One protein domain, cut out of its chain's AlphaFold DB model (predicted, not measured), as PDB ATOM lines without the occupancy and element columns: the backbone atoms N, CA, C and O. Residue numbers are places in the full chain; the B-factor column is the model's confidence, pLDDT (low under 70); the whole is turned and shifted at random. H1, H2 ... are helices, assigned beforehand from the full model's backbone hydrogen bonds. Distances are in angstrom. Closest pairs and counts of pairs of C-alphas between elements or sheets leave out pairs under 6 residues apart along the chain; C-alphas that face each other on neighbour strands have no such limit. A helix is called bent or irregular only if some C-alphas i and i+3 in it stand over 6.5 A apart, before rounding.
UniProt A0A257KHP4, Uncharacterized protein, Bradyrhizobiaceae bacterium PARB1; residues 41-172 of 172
ATOM      1  N   PRO A  41     117.844 136.555 164.697       79.94
ATOM      2  CA  PRO A  41     117.498 136.791 166.094       79.94
ATOM      3  C   PRO A  41     117.651 135.514 166.935       79.94
ATOM      4  O   PRO A  41     117.198 134.450 166.522       79.94
ATOM      5  N   ILE A  42     118.224 135.618 168.136       84.06
ATOM      6  CA  ILE A  42     118.317 134.487 169.082       84.06
ATOM      7  C   ILE A  42     116.906 134.076 169.507       84.06
ATOM      8  O   ILE A  42     116.115 134.944 169.859       84.06
ATOM      9  N   GLY A  43     116.550 132.794 169.448       78.25
ATOM     10  CA  GLY A  43     115.246 132.323 169.933       78.25
ATOM     11  C   GLY A  43     115.139 132.397 171.460       78.25
ATOM     12  O   GLY A  43     116.144 132.310 172.155       78.25
ATOM     13  N   SER A  44     113.927 132.513 172.004       71.94
ATOM     14  CA  SER A  44     113.694 132.406 173.458       71.94
ATOM     15  C   SER A  44     114.017 131.013 174.013       71.94
ATOM     16  O   SER A  44     114.327 130.879 175.189       71.94
ATOM     17  N   ASN A  45     113.982 129.990 173.156       77.19
ATOM     18  CA  ASN A  45     114.223 128.588 173.517       77.19
ATOM     19  C   ASN A  45     115.718 128.237 173.578       77.19
ATOM     20  O   ASN A  45     116.077 127.072 173.712       77.19
ATOM     21  N   VAL A  46     116.591 129.231 173.411       88.88
ATOM     22  CA  VAL A  46     118.034 129.058 173.545       88.88
ATOM     23  C   VAL A  46     118.354 128.859 175.036       88.88
ATOM     24  O   VAL A  46     117.924 129.692 175.841       88.88
ATOM     25  N   PRO A  47     119.059 127.775 175.427       92.88
ATOM     26  CA  PRO A  47     119.286 127.423 176.830       92.88
ATOM     27  C   PRO A  47     119.837 128.576 177.669       92.88
ATOM     28  O   PRO A  47     119.339 128.837 178.763       92.88
ATOM     29  N   GLU A  48     120.789 129.325 177.125       93.81
ATOM     30  CA  GLU A  48     121.433 130.472 177.760       93.81
ATOM     31  C   GLU A  48     120.430 131.597 178.050       93.81
ATOM     32  O   GLU A  48     120.449 132.183 179.130       93.81
ATOM     33  N   VAL A  49     119.496 131.855 177.124       95.00
ATOM     34  CA  VAL A  49     118.423 132.842 177.327       95.00
ATOM     35  C   VAL A  49     117.481 132.372 178.426       95.00
ATOM     36  O   VAL A  49     117.141 133.149 179.313       95.00
ATOM     37  N   SER A  50     117.072 131.103 178.384       94.25
ATOM     38  CA  SER A  50     116.151 130.549 179.380       94.25
ATOM     39  C   SER A  50     116.768 130.448 180.779       94.25
ATOM     40  O   SER A  50     116.058 130.621 181.764       94.25
ATOM     41  N   THR A  51     118.077 130.210 180.875       95.81
ATOM     42  CA  THR A  51     118.818 130.164 182.144       95.81
ATOM     43  C   THR A  51     118.907 131.559 182.744       95.81
ATOM     44  O   THR A  51     118.452 131.771 183.862       95.81
ATOM     45  N   LEU A  52     119.351 132.540 181.956       96.12
ATOM     46  CA  LEU A  52     119.441 133.919 182.424       96.12
ATOM     47  C   LEU A  52     118.063 134.517 182.758       96.12
ATOM     48  O   LEU A  52     117.932 135.276 183.711       96.12
ATOM     49  N   ALA A  53     117.016 134.169 182.005       96.06
ATOM     50  CA  ALA A  53     115.655 134.604 182.318       96.06
ATOM     51  C   ALA A  53     115.164 134.045 183.664       96.06
ATOM     52  O   ALA A  53     114.472 134.754 184.387       96.06
ATOM     53  N   LYS A  54     115.531 132.804 184.018       96.12
ATOM     54  CA  LYS A  54     115.215 132.215 185.332       96.12
ATOM     55  C   LYS A  54     115.904 132.961 186.465       96.12
ATOM     56  O   LYS A  54     115.249 133.257 187.455       96.12
ATOM     57  N   GLU A  55     117.190 133.258 186.303       97.06
ATOM     58  CA  GLU A  55     117.976 133.995 187.297       97.06
ATOM     59  C   GLU A  55     117.404 135.402 187.508       97.06
ATOM     60  O   GLU A  55     117.058 135.764 188.628       97.06
ATOM     61  N   LEU A  56     117.169 136.147 186.423       96.00
ATOM     62  CA  LEU A  56     116.568 137.483 186.495       96.00
ATOM     63  C   LEU A  56     115.163 137.468 187.115       96.00
ATOM     64  O   LEU A  56     114.830 138.357 187.892       96.00
ATOM     65  N   ALA A  57     114.332 136.482 186.769       96.75
ATOM     66  CA  ALA A  57     112.999 136.334 187.348       96.75
ATOM     67  C   ALA A  57     113.067 136.089 188.863       96.75
ATOM     68  O   ALA A  57     112.325 136.718 189.615       96.75
ATOM     69  N   ALA A  58     113.970 135.209 189.307       97.25
ATOM     70  CA  ALA A  58     114.156 134.894 190.719       97.25
ATOM     71  C   ALA A  58     114.631 136.116 191.517       97.25
ATOM     72  O   ALA A  58     114.040 136.426 192.550       97.25
ATOM     73  N   ASP A  59     115.629 136.841 191.006       96.19
ATOM     74  CA  ASP A  59     116.195 138.022 191.670       96.19
ATOM     75  C   ASP A  59     115.185 139.172 191.799       96.19
ATOM     76  O   ASP A  59     115.209 139.922 192.776       96.19
ATOM     77  N   LEU A  60     114.284 139.312 190.824       95.25
ATOM     78  CA  LEU A  60     113.271 140.372 190.794       95.25
ATOM     79  C   LEU A  60     111.936 139.957 191.431       95.25
ATOM     80  O   LEU A  60     111.035 140.785 191.538       95.25
ATOM     81  N   GLY A  61     111.778 138.691 191.832       96.44
ATOM     82  CA  GLY A  61     110.503 138.165 192.327       96.44
ATOM     83  C   GLY A  61     109.396 138.136 191.264       96.44
ATOM     84  O   GLY A  61     108.215 138.237 191.597       96.44
ATOM     85  N   LEU A  62     109.766 138.011 189.987       96.25
ATOM     86  CA  LEU A  62     108.852 138.045 188.845       96.25
ATOM     87  C   LEU A  62     108.587 136.643 188.276       96.25
ATOM     88  O   LEU A  62     109.401 135.732 188.437       96.25
ATOM     89  N   PRO A  63     107.474 136.435 187.553       94.94
ATOM     90  CA  PRO A  63     107.249 135.191 186.828       94.94
ATOM     91  C   PRO A  63     108.298 134.980 185.729       94.94
ATOM     92  O   PRO A  63     108.578 135.879 184.943       94.94
ATOM     93  N   ILE A  64     108.790 133.748 185.562       93.00
ATOM     94  CA  ILE A  64     109.675 133.381 184.435       93.00
ATOM     95  C   ILE A  64     109.036 133.645 183.055       93.00
ATOM     96  O   ILE A  64     109.730 133.825 182.058       93.00
ATOM     97  N   THR A  65     107.703 133.659 182.986       94.00
ATOM     98  CA  THR A  65     106.933 133.949 181.769       94.00
ATOM     99  C   THR A  65     106.814 135.444 181.471       94.00
ATOM    100  O   THR A  65     106.219 135.804 180.455       94.00
ATOM    101  N   ASP A  66     107.341 136.311 182.339       95.38
ATOM    102  CA  ASP A  66     107.342 137.753 182.133       95.38
ATOM    103  C   ASP A  66     108.128 138.122 180.860       95.38
ATOM    104  O   ASP A  66     109.294 137.758 180.661       95.38
ATOM    105  N   LEU A  67     107.462 138.843 179.956       94.69
ATOM    106  CA  LEU A  67     108.015 139.172 178.644       94.69
ATOM    107  C   LEU A  67     109.158 140.192 178.720       94.69
ATOM    108  O   LEU A  67     110.031 140.174 177.843       94.69
ATOM    109  N   ALA A  68     109.178 141.071 179.727       95.56
ATOM    110  CA  ALA A  68     110.281 141.998 179.938       95.56
ATOM    111  C   ALA A  68     111.518 141.268 180.457       95.56
ATOM    112  O   ALA A  68     112.617 141.538 179.962       95.56
ATOM    113  N   VAL A  69     111.345 140.292 181.354       96.38
ATOM    114  CA  VAL A  69     112.440 139.430 181.832       96.38
ATOM    115  C   VAL A  69     113.046 138.631 180.677       96.38
ATOM    116  O   VAL A  69     114.254 138.708 180.429       96.38
ATOM    117  N   ILE A  70     112.216 137.931 179.893       95.25
ATOM    118  CA  ILE A  70     112.676 137.162 178.721       95.25
ATOM    119  C   ILE A  70     113.354 138.089 177.700       95.25
ATOM    120  O   ILE A  70     114.401 137.756 177.130       95.25
ATOM    121  N   GLY A  71     112.775 139.269 177.463       95.19
ATOM    122  CA  GLY A  71     113.324 140.276 176.558       95.19
ATOM    123  C   GLY A  71     114.693 140.797 177.002       95.19
ATOM    124  O   GLY A  71     115.592 140.936 176.166       95.19
ATOM    125  N   ALA A  72     114.868 141.053 178.300       95.56
ATOM    126  CA  ALA A  72     116.130 141.482 178.893       95.56
ATOM    127  C   ALA A  72     117.199 140.390 178.789       95.56
ATOM    128  O   ALA A  72     118.272 140.657 178.242       95.56
ATOM    129  N   ALA A  73     116.880 139.159 179.201       96.06
ATOM    130  CA  ALA A  73     117.782 138.014 179.099       96.06
ATOM    131  C   ALA A  73     118.270 137.818 177.657       96.06
ATOM    132  O   ALA A  73     119.470 137.795 177.382       96.06
ATOM    133  N   ARG A  74     117.339 137.791 176.698       95.62
ATOM    134  CA  ARG A  74     117.660 137.665 175.271       95.62
ATOM    135  C   ARG A  74     118.608 138.762 174.792       95.62
ATOM    136  O   ARG A  74     119.541 138.482 174.043       95.62
ATOM    137  N   ALA A  75     118.370 140.006 175.194       94.81
ATOM    138  CA  ALA A  75     119.187 141.131 174.758       94.81
ATOM    139  C   ALA A  75     120.589 141.135 175.393       94.81
ATOM    140  O   ALA A  75     121.533 141.618 174.768       94.81
ATOM    141  N   VAL A  76     120.746 140.583 176.600       95.12
ATOM    142  CA  VAL A  76     122.061 140.343 177.213       95.12
ATOM    143  C   VAL A  76     122.825 139.273 176.433       95.12
ATOM    144  O   VAL A  76     123.947 139.536 175.999       95.12
ATOM    145  N   ILE A  77     122.197 138.126 176.158       95.00
ATOM    146  CA  ILE A  77     122.823 137.044 175.380       95.00
ATOM    147  C   ILE A  77     123.181 137.505 173.957       95.00
ATOM    148  O   ILE A  77     124.219 137.122 173.424       95.00
ATOM    149  N   GLU A  78     122.386 138.385 173.342       93.56
ATOM    150  CA  GLU A  78     122.714 138.974 172.036       93.56
ATOM    151  C   GLU A  78     124.029 139.770 172.067       93.56
ATOM    152  O   GLU A  78     124.815 139.689 171.122       93.56
ATOM    153  N   VAL A  79     124.298 140.511 173.148       93.75
ATOM    154  CA  VAL A  79     125.576 141.222 173.319       93.75
ATOM    155  C   VAL A  79     126.729 140.229 173.471       93.75
ATOM    156  O   VAL A  79     127.753 140.397 172.809       93.75
ATOM    157  N   GLU A  80     126.558 139.168 174.261       92.19
ATOM    158  CA  GLU A  80     127.583 138.124 174.425       92.19
ATOM    159  C   GLU A  80     127.865 137.360 173.128       92.19
ATOM    160  O   GLU A  80     129.017 137.052 172.808       92.19
ATOM    161  N   ARG A  81     126.838 137.141 172.302       91.69
ATOM    162  CA  ARG A  81     126.996 136.560 170.965       91.69
ATOM    163  C   ARG A  81     127.844 137.452 170.055       91.69
ATOM    164  O   ARG A  81     128.679 136.948 169.305       91.69
ATOM    165  N   VAL A  82     127.669 138.774 170.128       91.56
ATOM    166  CA  VAL A  82     128.519 139.726 169.391       91.56
ATOM    167  C   VAL A  82     129.936 139.778 169.972       91.56
ATOM    168  O   VAL A  82     130.895 139.864 169.215       91.56
ATOM    169  N   ARG A  83     130.126 139.655 171.286       90.56
ATOM    170  CA  ARG A  83     131.477 139.574 171.879       90.56
ATOM    171  C   ARG A  83     132.218 138.310 171.452       90.56
ATOM    172  O   ARG A  83     133.368 138.387 171.025       90.56
ATOM    173  N   SER A  84     131.527 137.173 171.450       86.88
ATOM    174  CA  SER A  84     132.041 135.914 170.895       86.88
ATOM    175  C   SER A  84     132.429 136.054 169.420       86.88
ATOM    176  O   SER A  84     133.419 135.470 168.981       86.88
ATOM    177  N   ALA A  85     131.700 136.881 168.660       86.94
ATOM    178  CA  ALA A  85     132.048 137.229 167.285       86.94
ATOM    179  C   ALA A  85     133.401 137.918 167.168       86.94
ATOM    180  O   ALA A  85     134.231 137.520 166.351       86.94
ATOM    181  N   TYR A  86     133.607 138.949 167.986       86.81
ATOM    182  CA  TYR A  86     134.875 139.658 168.050       86.81
ATOM    183  C   TYR A  86     136.001 138.719 168.463       86.81
ATOM    184  O   TYR A  86     137.039 138.724 167.818       86.81
ATOM    185  N   TYR A  87     135.791 137.862 169.465       80.69
ATOM    186  CA  TYR A  87     136.802 136.892 169.885       80.69
ATOM    187  C   TYR A  87     137.192 135.930 168.754       80.69
ATOM    188  O   TYR A  87     138.373 135.772 168.451       80.69
ATOM    189  N   ALA A  88     136.208 135.341 168.068       77.12
ATOM    190  CA  ALA A  88     136.459 134.467 166.925       77.12
ATOM    191  C   ALA A  88     137.161 135.207 165.772       77.12
ATOM    192  O   ALA A  88     138.029 134.643 165.103       77.12
ATOM    193  N   PHE A  89     136.806 136.476 165.550       78.38
ATOM    194  CA  PHE A  89     137.451 137.322 164.554       78.38
ATOM    195  C   PHE A  89     138.901 137.637 164.923       78.38
ATOM    196  O   PHE A  89     139.783 137.396 164.106       78.38
ATOM    197  N   TYR A  90     139.168 138.104 166.144       73.75
ATOM    198  CA  TYR A  90     140.519 138.399 166.624       73.75
ATOM    199  C   TYR A  90     141.401 137.158 166.624       73.75
ATOM    200  O   TYR A  90     142.554 137.241 166.212       73.75
ATOM    201  N   LYS A  91     140.839 135.987 166.945       68.44
ATOM    202  CA  LYS A  91     141.547 134.712 166.811       68.44
ATOM    203  C   LYS A  91     142.023 134.397 165.411       68.44
ATOM    204  O   LYS A  91     143.073 133.791 165.249       68.44
ATOM    205  N   ARG A  92     141.309 134.885 164.408       63.47
ATOM    206  CA  ARG A  92     141.702 134.749 163.010       63.47
ATOM    207  C   ARG A  92     142.545 135.923 162.499       63.47
ATOM    208  O   ARG A  92     143.334 135.743 161.581       63.47
ATOM    209  N   ALA A  93     142.359 137.117 163.060       62.50
ATOM    210  CA  ALA A  93     143.022 138.354 162.649       62.50
ATOM    211  C   ALA A  93     144.370 138.600 163.350       62.50
ATOM    212  O   ALA A  93     145.125 139.452 162.892       62.50
ATOM    213  N   ALA A  94     144.693 137.867 164.422       58.09
ATOM    214  CA  ALA A  94     145.965 137.974 165.142       58.09
ATOM    215  C   ALA A  94     147.190 137.837 164.211       58.09
ATOM    216  O   ALA A  94     148.172 138.554 164.384       58.09
ATOM    217  N   ALA A  95     147.083 137.033 163.147       55.78
ATOM    218  CA  ALA A  95     148.113 136.914 162.113       55.78
ATOM    219  C   ALA A  95     148.361 138.223 161.327       55.78
ATOM    220  O   ALA A  95     149.478 138.481 160.898       55.78
ATOM    221  N   SER A  96     147.350 139.080 161.152       54.50
ATOM    222  CA  SER A  96     147.484 140.364 160.445       54.50
ATOM    223  C   SER A  96     148.197 141.434 161.267       54.50
ATOM    224  O   SER A  96     148.899 142.265 160.700       54.50
ATOM    225  N   LEU A  97     148.010 141.435 162.591       55.06
ATOM    226  CA  LEU A  97     148.703 142.364 163.490       55.06
ATOM    227  C   LEU A  97     150.180 141.987 163.668       55.06
ATOM    228  O   LEU A  97     151.018 142.883 163.715       55.06
ATOM    229  N   ALA A  98     150.502 140.690 163.662       53.28
ATOM    230  CA  ALA A  98     151.884 140.204 163.680       53.28
ATOM    231  C   ALA A  98     152.685 140.663 162.440       53.28
ATOM    232  O   ALA A  98     153.803 141.156 162.573       53.28
ATOM    233  N   VAL A  99     152.079 140.633 161.245       51.34
ATOM    234  CA  VAL A  99     152.705 141.125 159.995       51.34
ATOM    235  C   VAL A  99     153.081 142.615 160.075       51.34
ATOM    236  O   VAL A  99     154.092 143.033 159.512       51.34
ATOM    237  N   LEU A 100     152.319 143.431 160.811       49.91
ATOM    238  CA  LEU A 100     152.667 144.841 161.034       49.91
ATOM    239  C   LEU A 100     153.896 145.001 161.938       49.91
ATOM    240  O   LEU A 100     154.685 145.927 161.736       49.91
ATOM    241  N   GLN A 101     154.103 144.091 162.892       51.53
ATOM    242  CA  GLN A 101     155.292 144.083 163.750       51.53
ATOM    243  C   GLN A 101     156.552 143.617 163.010       51.53
ATOM    244  O   GLN A 101     157.620 144.179 163.253       51.53
ATOM    245  N   GLU A 102     156.454 142.683 162.059       51.12
ATOM    246  CA  GLU A 102     157.584 142.317 161.184       51.12
ATOM    247  C   GLU A 102     158.039 143.507 160.327       51.12
ATOM    248  O   GLU A 102     159.234 143.802 160.251       51.12
ATOM    249  N   THR A 103     157.096 144.273 159.761       48.06
ATOM    250  CA  THR A 103     157.449 145.499 159.020       48.06
ATOM    251  C   THR A 103     158.087 146.570 159.910       48.06
ATOM    252  O   THR A 103     158.987 147.273 159.458       48.06
ATOM    253  N   ALA A 104     157.693 146.662 161.185       45.28
ATOM    254  CA  ALA A 104     158.323 147.565 162.152       45.28
ATOM    255  C   ALA A 104     159.727 147.084 162.576       45.28
ATOM    256  O   ALA A 104     160.635 147.900 162.747       45.28
ATOM    257  N   SER A 105     159.930 145.768 162.674       46.41
ATOM    258  CA  SER A 105     161.222 145.144 163.003       46.41
ATOM    259  C   SER A 105     162.244 145.265 161.865       46.41
ATOM    260  O   SER A 105     163.443 145.276 162.116       46.41
ATOM    261  N   SER A 106     161.795 145.438 160.617       47.09
ATOM    262  CA  SER A 106     162.669 145.772 159.479       47.09
ATOM    263  C   SER A 106     163.135 147.238 159.467       47.09
ATOM    264  O   SER A 106     164.054 147.566 158.717       47.09
ATOM    265  N   VAL A 107     162.510 148.127 160.248       49.31
ATOM    266  CA  VAL A 107     162.838 149.567 160.299       49.31
ATOM    267  C   VAL A 107     163.649 149.929 161.550       49.31
ATOM    268  O   VAL A 107     164.349 150.940 161.550       49.31
ATOM    269  N   MET A 108     163.632 149.094 162.592       43.06
ATOM    270  CA  MET A 108     164.395 149.313 163.824       43.06
ATOM    271  C   MET A 108     165.466 148.227 163.973       43.06
ATOM    272  O   MET A 108     165.114 147.054 164.096       43.06
ATOM    273  N   PRO A 109     166.769 148.568 163.977       44.88
ATOM    274  CA  PRO A 109     167.800 147.570 164.199       44.88
ATOM    275  C   PRO A 109     167.642 147.011 165.613       44.88
ATOM    276  O   PRO A 109     167.348 147.742 166.562       44.88
ATOM    277  N   SER A 110     167.854 145.707 165.739       55.62
ATOM    278  CA  SER A 110     167.893 144.978 167.000       55.62
ATOM    279  C   SER A 110     168.970 145.552 167.933       55.62
ATOM    280  O   SER A 110     170.098 145.061 167.976       55.62
ATOM    281  N   SER A 111     168.656 146.588 168.708       52.38
ATOM    282  CA  SER A 111     169.402 146.849 169.935       52.38
ATOM    283  C   SER A 111     168.943 145.795 170.936       52.38
ATOM    284  O   SER A 111     167.782 145.809 171.338       52.38
ATOM    285  N   GLY A 112     169.828 144.853 171.265       54.66
ATOM    286  CA  GLY A 112     169.586 143.642 172.061       54.66
ATOM    287  C   GLY A 112     169.189 143.852 173.526       54.66
ATOM    288  O   GLY A 112     169.674 143.134 174.389       54.66
ATOM    289  N   ASN A 113     168.306 144.805 173.810       61.59
ATOM    290  CA  ASN A 113     167.666 144.978 175.102       61.59
ATOM    291  C   ASN A 113     166.156 144.785 174.933       61.59
ATOM    292  O   ASN A 113     165.411 145.739 174.724       61.59
ATOM    293  N   ASP A 114     165.717 143.536 175.085       67.12
ATOM    294  CA  ASP A 114     164.337 143.196 175.441       67.12
ATOM    295  C   ASP A 114     164.299 142.772 176.923       67.12
ATOM    296  O   ASP A 114     164.153 141.589 177.233       67.12
ATOM    297  N   PRO A 115     164.499 143.712 177.871       59.34
ATOM    298  CA  PRO A 115     164.619 143.401 179.298       59.34
ATOM    299  C   PRO A 115     163.348 142.782 179.894       59.34
ATOM    300  O   PRO A 115     163.389 142.235 180.992       59.34
ATOM    301  N   LEU A 116     162.219 142.874 179.184       70.31
ATOM    302  CA  LEU A 116     160.928 142.327 179.593       70.31
ATOM    303  C   LEU A 116     160.568 141.027 178.854       70.31
ATOM    304  O   LEU A 116     159.536 140.434 179.158       70.31
ATOM    305  N   GLY A 117     161.387 140.580 177.894       70.56
ATOM    306  CA  GLY A 117     161.105 139.394 177.081       70.56
ATOM    307  C   GLY A 117     159.845 139.521 176.219       70.56
ATOM    308  O   GLY A 117     159.247 138.507 175.852       70.56
ATOM    309  N   LEU A 118     159.403 140.744 175.913       64.44
ATOM    310  CA  LEU A 118     158.176 140.996 175.159       64.44
ATOM    311  C   LEU A 118     158.241 140.378 173.765       64.44
ATOM    312  O   LEU A 118     157.245 139.816 173.320       64.44
ATOM    313  N   MET A 119     159.397 140.400 173.102       63.84
ATOM    314  CA  MET A 119     159.582 139.774 171.789       63.84
ATOM    315  C   MET A 119     159.450 138.253 171.864       63.84
ATOM    316  O   MET A 119     158.869 137.649 170.966       63.84
ATOM    317  N   ALA A 120     159.917 137.627 172.948       66.06
ATOM    318  CA  ALA A 120     159.738 136.193 173.166       66.06
ATOM    319  C   ALA A 120     158.265 135.840 173.439       66.06
ATOM    320  O   ALA A 120     157.748 134.877 172.875       66.06
ATOM    321  N   VAL A 121     157.562 136.648 174.243       63.53
ATOM    322  CA  VAL A 121     156.115 136.497 174.477       63.53
ATOM    323  C   VAL A 121     155.333 136.689 173.176       63.53
ATOM    324  O   VAL A 121     154.437 135.896 172.887       63.53
ATOM    325  N   PHE A 122     155.698 137.683 172.363       61.28
ATOM    326  CA  PHE A 122     155.115 137.900 171.040       61.28
ATOM    327  C   PHE A 122     155.380 136.725 170.099       61.28
ATOM    328  O   PHE A 122     154.441 136.287 169.451       61.28
ATOM    329  N   ALA A 123     156.591 136.165 170.059       62.62
ATOM    330  CA  ALA A 123     156.907 135.011 169.214       62.62
ATOM    331  C   ALA A 123     156.137 133.743 169.632       62.62
ATOM    332  O   ALA A 123     155.647 133.002 168.781       62.62
ATOM    333  N   ILE A 124     155.975 133.503 170.940       63.91
ATOM    334  CA  ILE A 124     155.139 132.408 171.465       63.91
ATOM    335  C   ILE A 124     153.671 132.636 171.090       63.91
ATOM    336  O   ILE A 124     152.994 131.716 170.628       63.91
ATOM    337  N   PHE A 125     153.186 133.869 171.256       60.66
ATOM    338  CA  PHE A 125     151.839 134.259 170.857       60.66
ATOM    339  C   PHE A 125     151.643 134.105 169.342       60.66
ATOM    340  O   PHE A 125     150.632 133.581 168.897       60.66
ATOM    341  N   GLU A 126     152.623 134.470 168.527       60.22
ATOM    342  CA  GLU A 126     152.561 134.300 167.082       60.22
ATOM    343  C   GLU A 126     152.502 132.816 166.704       60.22
ATOM    344  O   GLU A 126     151.589 132.398 165.992       60.22
ATOM    345  N   ALA A 127     153.400 131.989 167.248       63.12
ATOM    346  CA  ALA A 127     153.433 130.549 166.991       63.12
ATOM    347  C   ALA A 127     152.139 129.834 167.415       63.12
ATOM    348  O   ALA A 127     151.711 128.882 166.764       63.12
ATOM    349  N   GLN A 128     151.488 130.301 168.483       61.81
ATOM    350  CA  GLN A 128     150.242 129.723 168.981       61.81
ATOM    351  C   GLN A 128     149.009 130.120 168.143       61.81
ATOM    352  O   GLN A 128     148.004 129.406 168.168       61.81
ATOM    353  N   TRP A 129     149.064 131.235 167.405       59.03
ATOM    354  CA  TRP A 129     147.920 131.773 166.651       59.03
ATOM    355  C   TRP A 129     148.108 131.700 165.126       59.03
ATOM    356  O   TRP A 129     147.151 131.921 164.379       59.03
ATOM    357  N   ARG A 130     149.308 131.351 164.647       58.22
ATOM    358  CA  ARG A 130     149.607 131.109 163.231       58.22
ATOM    359  C   ARG A 130     149.070 129.739 162.815       58.22
ATOM    360  O   ARG A 130     149.605 128.709 163.203       58.22
ATOM    361  N   GLU A 131     148.027 129.719 161.990       59.09
ATOM    362  CA  GLU A 131     147.627 128.512 161.254       59.09
ATOM    363  C   GLU A 131     148.597 128.338 160.064       59.09
ATOM    364  O   GLU A 131     148.537 129.148 159.138       59.09
ATOM    365  N   PRO A 132     149.503 127.335 160.055       56.25
ATOM    366  CA  PRO A 132     150.552 127.215 159.031       56.25
ATOM    367  C   PRO A 132     150.002 126.966 157.619       56.25
ATOM    368  O   PRO A 132     150.536 127.509 156.659       56.25
ATOM    369  N   ASP A 133     148.888 126.236 157.508       60.91
ATOM    370  CA  ASP A 133     148.125 126.037 156.262       60.91
ATOM    371  C   ASP A 133     146.908 126.978 156.168       60.91
ATOM    372  O   ASP A 133     145.967 126.778 155.386       60.91
ATOM    373  N   GLY A 134     146.903 128.004 157.018       60.34
ATOM    374  CA  GLY A 134     145.901 129.046 157.042       60.34
ATOM    375  C   GLY A 134     146.003 129.929 155.798       60.34
ATOM    376  O   GLY A 134     147.056 130.079 155.180       60.34
ATOM    377  N   PRO A 135     144.893 130.536 155.379       59.59
ATOM    378  CA  PRO A 135     144.933 131.493 154.290       59.59
ATOM    379  C   PRO A 135     145.646 132.800 154.673       59.59
ATOM    380  O   PRO A 135     145.780 133.089 155.859       59.59
ATOM    381  N   PRO A 136     145.931 133.650 153.664       64.88
ATOM    382  CA  PRO A 136     146.168 135.073 153.767       64.88
ATOM    383  C   PRO A 136     145.879 135.757 155.103       64.88
ATOM    384  O   PRO A 136     144.670 135.847 155.366       64.88
ATOM    385  N   PRO A 137     146.811 136.297 155.914       68.19
ATOM    386  CA  PRO A 137     146.380 137.301 156.878       68.19
ATOM    387  C   PRO A 137     145.661 138.430 156.123       68.19
ATOM    388  O   PRO A 137     146.035 138.793 155.005       68.19
ATOM    389  N   LEU A 138     144.589 138.958 156.715       71.94
ATOM    390  CA  LEU A 138     143.883 140.118 156.175       71.94
ATOM    391  C   LEU A 138     144.851 141.286 156.003       71.94
ATOM    392  O   LEU A 138     145.673 141.543 156.887       71.94
ATOM    393  N   THR A 139     144.690 142.039 154.920       75.56
ATOM    394  CA  THR A 139     145.320 143.356 154.810       75.56
ATOM    395  C   THR A 139     144.709 144.322 155.834       75.56
ATOM    396  O   THR A 139     143.572 144.147 156.278       75.56
ATOM    397  N   LEU A 140     145.438 145.382 156.192       73.19
ATOM    398  CA  LEU A 140     144.945 146.428 157.099       73.19
ATOM    399  C   LEU A 140     143.580 147.021 156.693       73.19
ATOM    400  O   LEU A 140     142.702 147.121 157.554       73.19
ATOM    401  N   PRO A 141     143.341 147.384 155.415       79.75
ATOM    402  CA  PRO A 141     142.035 147.886 154.993       79.75
ATOM    403  C   PRO A 141     140.918 146.847 155.139       79.75
ATOM    404  O   PRO A 141     139.801 147.189 155.526       79.75
ATOM    405  N   GLU A 142     141.201 145.572 154.860       78.12
ATOM    406  CA  GLU A 142     140.217 144.502 155.033       78.12
ATOM    407  C   GLU A 142     139.903 144.261 156.510       78.12
ATOM    408  O   GLU A 142     138.734 144.109 156.860       78.12
ATOM    409  N   LEU A 143     140.919 144.283 157.378       80.75
ATOM    410  CA  LEU A 143     140.757 144.227 158.829       80.75
ATOM    411  C   LEU A 143     139.857 145.369 159.321       80.75
ATOM    412  O   LEU A 143     138.863 145.113 160.001       80.75
ATOM    413  N   ALA A 144     140.150 146.610 158.924       82.44
ATOM    414  CA  ALA A 144     139.351 147.778 159.294       82.44
ATOM    415  C   ALA A 144     137.890 147.656 158.821       82.44
ATOM    416  O   ALA A 144     136.959 147.935 159.579       82.44
ATOM    417  N   LEU A 145     137.670 147.177 157.592       85.50
ATOM    418  CA  LEU A 145     136.329 146.981 157.040       85.50
ATOM    419  C   LEU A 145     135.544 145.881 157.773       85.50
ATOM    420  O   LEU A 145     134.328 145.996 157.948       85.50
ATOM    421  N   GLU A 146     136.210 144.801 158.184       83.50
ATOM    422  CA  GLU A 146     135.595 143.746 158.996       83.50
ATOM    423  C   GLU A 146     135.249 144.231 160.411       83.50
ATOM    424  O   GLU A 146     134.161 143.926 160.908       83.50
ATOM    425  N   LEU A 147     136.105 145.051 161.025       86.25
ATOM    426  CA  LEU A 147     135.817 145.670 162.320       86.25
ATOM    427  C   LEU A 147     134.626 146.632 162.242       86.25
ATOM    428  O   LEU A 147     133.710 146.525 163.057       86.25
ATOM    429  N   ASP A 148     134.554 147.499 161.226       89.62
ATOM    430  CA  ASP A 148     133.394 148.386 161.039       89.62
ATOM    431  C   ASP A 148     132.091 147.593 160.818       89.62
ATOM    432  O   ASP A 148     131.013 147.950 161.315       89.62
ATOM    433  N   ARG A 149     132.180 146.453 160.119       87.94
ATOM    434  CA  ARG A 149     131.052 145.520 159.978       87.94
ATOM    435  C   ARG A 149     130.593 144.991 161.333       87.94
ATOM    436  O   ARG A 149     129.390 145.044 161.595       87.94
ATOM    437  N   LEU A 150     131.502 144.508 162.180       89.88
ATOM    438  CA  LEU A 150     131.172 144.011 163.523       89.88
ATOM    439  C   LEU A 150     130.610 145.119 164.429       89.88
ATOM    440  O   LEU A 150     129.599 144.900 165.103       89.88
ATOM    441  N   ALA A 151     131.146 146.337 164.332       91.81
ATOM    442  CA  ALA A 151     130.692 147.498 165.100       91.81
ATOM    443  C   ALA A 151     129.220 147.870 164.833       91.81
ATOM    444  O   ALA A 151     128.538 148.452 165.684       91.81
ATOM    445  N   ARG A 152     128.670 147.534 163.656       91.81
ATOM    446  CA  ARG A 152     127.227 147.696 163.395       91.81
ATOM    447  C   ARG A 152     126.374 146.742 164.229       91.81
ATOM    448  O   ARG A 152     125.357 147.169 164.779       91.81
ATOM    449  N   TYR A 153     126.780 145.479 164.342       93.19
ATOM    450  CA  TYR A 153     126.075 144.487 165.161       93.19
ATOM    451  C   TYR A 153     126.165 144.829 166.641       93.19
ATOM    452  O   TYR A 153     125.168 144.738 167.355       93.19
ATOM    453  N   GLU A 154     127.332 145.299 167.069       94.00
ATOM    454  CA  GLU A 154     127.571 145.768 168.424       94.00
ATOM    455  C   GLU A 154     126.623 146.907 168.804       94.00
ATOM    456  O   GLU A 154     125.840 146.770 169.746       94.00
ATOM    457  N   ARG A 155     126.592 147.992 168.017       94.94
ATOM    458  CA  ARG A 155     125.681 149.125 168.258       94.94
ATOM    459  C   ARG A 155     124.218 148.692 168.347       94.94
ATOM    460  O   ARG A 155     123.488 149.162 169.225       94.94
ATOM    461  N   ARG A 156     123.790 147.777 167.471       93.19
ATOM    462  CA  ARG A 156     122.433 147.213 167.490       93.19
ATOM    463  C   ARG A 156     122.168 146.429 168.778       93.19
ATOM    464  O   ARG A 156     121.145 146.668 169.418       93.19
ATOM    465  N   ALA A 157     123.072 145.529 169.162       93.81
ATOM    466  CA  ALA A 157     122.930 144.692 170.353       93.81
ATOM    467  C   ALA A 157     122.907 145.534 171.639       93.81
ATOM    468  O   ALA A 157     122.000 145.384 172.458       93.81
ATOM    469  N   TYR A 158     123.821 146.501 171.776       95.31
ATOM    470  CA  TYR A 158     123.833 147.430 172.913       95.31
ATOM    471  C   TYR A 158     122.549 148.259 173.000       95.31
ATOM    472  O   TYR A 158     121.981 148.407 174.084       95.31
ATOM    473  N   SER A 159     122.064 148.773 171.867       95.94
ATOM    474  CA  SER A 159     120.816 149.543 171.824       95.94
ATOM    475  C   SER A 159     119.613 148.688 172.226       95.94
ATOM    476  O   SER A 159     118.781 149.135 173.020       95.94
ATOM    477  N   ALA A 160     119.542 147.447 171.732       93.25
ATOM    478  CA  ALA A 160     118.494 146.495 172.084       93.25
ATOM    479  C   ALA A 160     118.513 146.163 173.583       93.25
ATOM    480  O   ALA A 160     117.477 146.267 174.237       93.25
ATOM    481  N   ARG A 161     119.693 145.873 174.150       96.19
ATOM    482  CA  ARG A 161     119.865 145.626 175.589       96.19
ATOM    483  C   ARG A 161     119.445 146.825 176.428       96.19
ATOM    484  O   ARG A 161     118.653 146.677 177.351       96.19
ATOM    485  N   LYS A 162     119.900 148.030 176.072       96.75
ATOM    486  CA  LYS A 162     119.531 149.265 176.784       96.75
ATOM    487  C   LYS A 162     118.022 149.525 176.747       96.75
ATOM    488  O   LYS A 162     117.484 150.096 177.693       96.75
ATOM    489  N   LYS A 163     117.340 149.168 175.654       96.62
ATOM    490  CA  LYS A 163     115.877 149.281 175.542       96.62
ATOM    491  C   LYS A 163     115.170 148.222 176.393       96.62
ATOM    492  O   LYS A 163     114.230 148.568 177.096       96.62
ATOM    493  N   ALA A 164     115.628 146.973 176.347       96.06
ATOM    494  CA  ALA A 164     115.036 145.870 177.099       96.06
ATOM    495  C   ALA A 164     115.148 146.078 178.617       96.06
ATOM    496  O   ALA A 164     114.154 145.952 179.318       96.06
ATOM    497  N   LEU A 165     116.318 146.500 179.107       94.44
ATOM    498  CA  LEU A 165     116.512 146.796 180.531       94.44
ATOM    499  C   LEU A 165     115.668 147.987 180.999       94.44
ATOM    500  O   LEU A 165     115.094 147.942 182.076       94.44
ATOM    501  N   ARG A 166     115.535 149.038 180.177       96.06
ATOM    502  CA  ARG A 166     114.636 150.158 180.502       96.06
ATOM    503  C   ARG A 166     113.181 149.723 180.593       96.06
ATOM    504  O   ARG A 166     112.479 150.195 181.468       96.06
ATOM    505  N   ARG A 167     112.748 148.839 179.695       95.12
ATOM    506  CA  ARG A 167     111.398 148.279 179.717       95.12
ATOM    507  C   ARG A 167     111.157 147.461 180.987       95.12
ATOM    508  O   ARG A 167     110.135 147.655 181.620       95.12
ATOM    509  N   LEU A 168     112.120 146.624 181.374       93.56
ATOM    510  CA  LEU A 168     112.049 145.829 182.601       93.56
ATOM    511  C   LEU A 168     111.853 146.698 183.852       93.56
ATOM    512  O   LEU A 168     111.019 146.362 184.673       93.56
ATOM    513  N   VAL A 169     112.552 147.833 183.940       93.00
ATOM    514  CA  VAL A 169     112.441 148.807 185.050       93.00
ATOM    515  C   VAL A 169     111.188 149.698 184.961       93.00
ATOM    516  O   VAL A 169     110.855 150.414 185.892       93.00
ATOM    517  N   GLN A 170     110.533 149.769 183.803       92.69
ATOM    518  CA  GLN A 170     109.306 150.561 183.641       92.69
ATOM    519  C   GLN A 170     108.050 149.739 183.909       92.69
ATOM    520  O   GLN A 170     107.018 150.308 184.251       92.69
ATOM    521  N   GLU A 171     108.124 148.430 183.683       89.69
ATOM    522  CA  GLU A 171     107.016 147.503 183.903       89.69
ATOM    523  C   GLU A 171     106.965 146.991 185.355       89.69
ATOM    524  O   GLU A 171     105.916 146.484 185.747       89.69
ATOM    525  N   HIS A 172     108.037 147.194 186.140       88.19
ATOM    526  CA  HIS A 172     108.204 146.789 187.545       88.19
ATOM    527  C   HIS A 172     109.040 147.806 188.321       88.19
ATOM    528  O   HIS A 172     108.700 148.069 189.494       88.19
TER     529      HIS A 172
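Overview. This is residues 41 to 172 of the 172 residues of an uncharacterized protein of Bradyrhizobiaceae bacterium PARB1 (UniProt A0A257KHP4). Two long helices, H2a and H4, lie side by side and run opposite ways, with the short H1 crossing H2a at one end. At the other end H2 bends into its second arm, H2b, which leads through a loop to the short H3; residues 102 to 121 stick out there. The printed part has 132 residues with four named helices, in the order H1, H2, H3, H4, and no named strand: the class is all helix. It is only just extended, close to loose, with a radius of gyration of the C-alphas of 21.6 A, and spans 65 by 31 by 28 A.

Arrangement. Start at H1, residues 47 to 60. By its hydrogen bonds H2, residues 67 to 105, was assigned as one helix, but it is bent: C-alphas 92 and 95 are 6.8 A apart, and its arms H2a, residues 67 to 92, and H2b, residues 95 to 105, stand at a steep tilt of 44 degrees. H1 touches H2a at residues 69 to 77 alone, closest at the C-alphas of Ala 53 and Ala 73, 5.1 A. H2b and H3, residues 118 to 129, form a helical hairpin but only just touch, with 3 pairs of C-alphas within 8 A, the closest Ala 98 and Glu 126 at 6.8 A. H4, residues 140 to 171, touches H2a at a shallow tilt of 16 degrees, opposite ways; the closest C-alphas, of Ala 75 and Arg 161, are 4.6 A apart. H1 and H4 are apart. Every O i to N i+4 pair is within hydrogen-bond range in H1, H2a and H3; H2b has 6 of 7 and H4 27 of 28.

Along the chain. Find C-alpha 47 at (119.286, 127.423, 176.830), where H1 begins its 20.0 A. H2a measures 37.4 A, H2b 15.5 A and H3 16.2 A. H4 runs 46.5 A to C-alpha 171 at (107.016, 147.503, 183.903).

Size, cuts and confidence. The two C-alphas farthest apart, of Pro 63 and Pro 109, are 65.8 A apart. The printed part has no cut, and the link from H2 to H3 is long. Confidence is under 70 at residues 91 to 115 and 118 to 137.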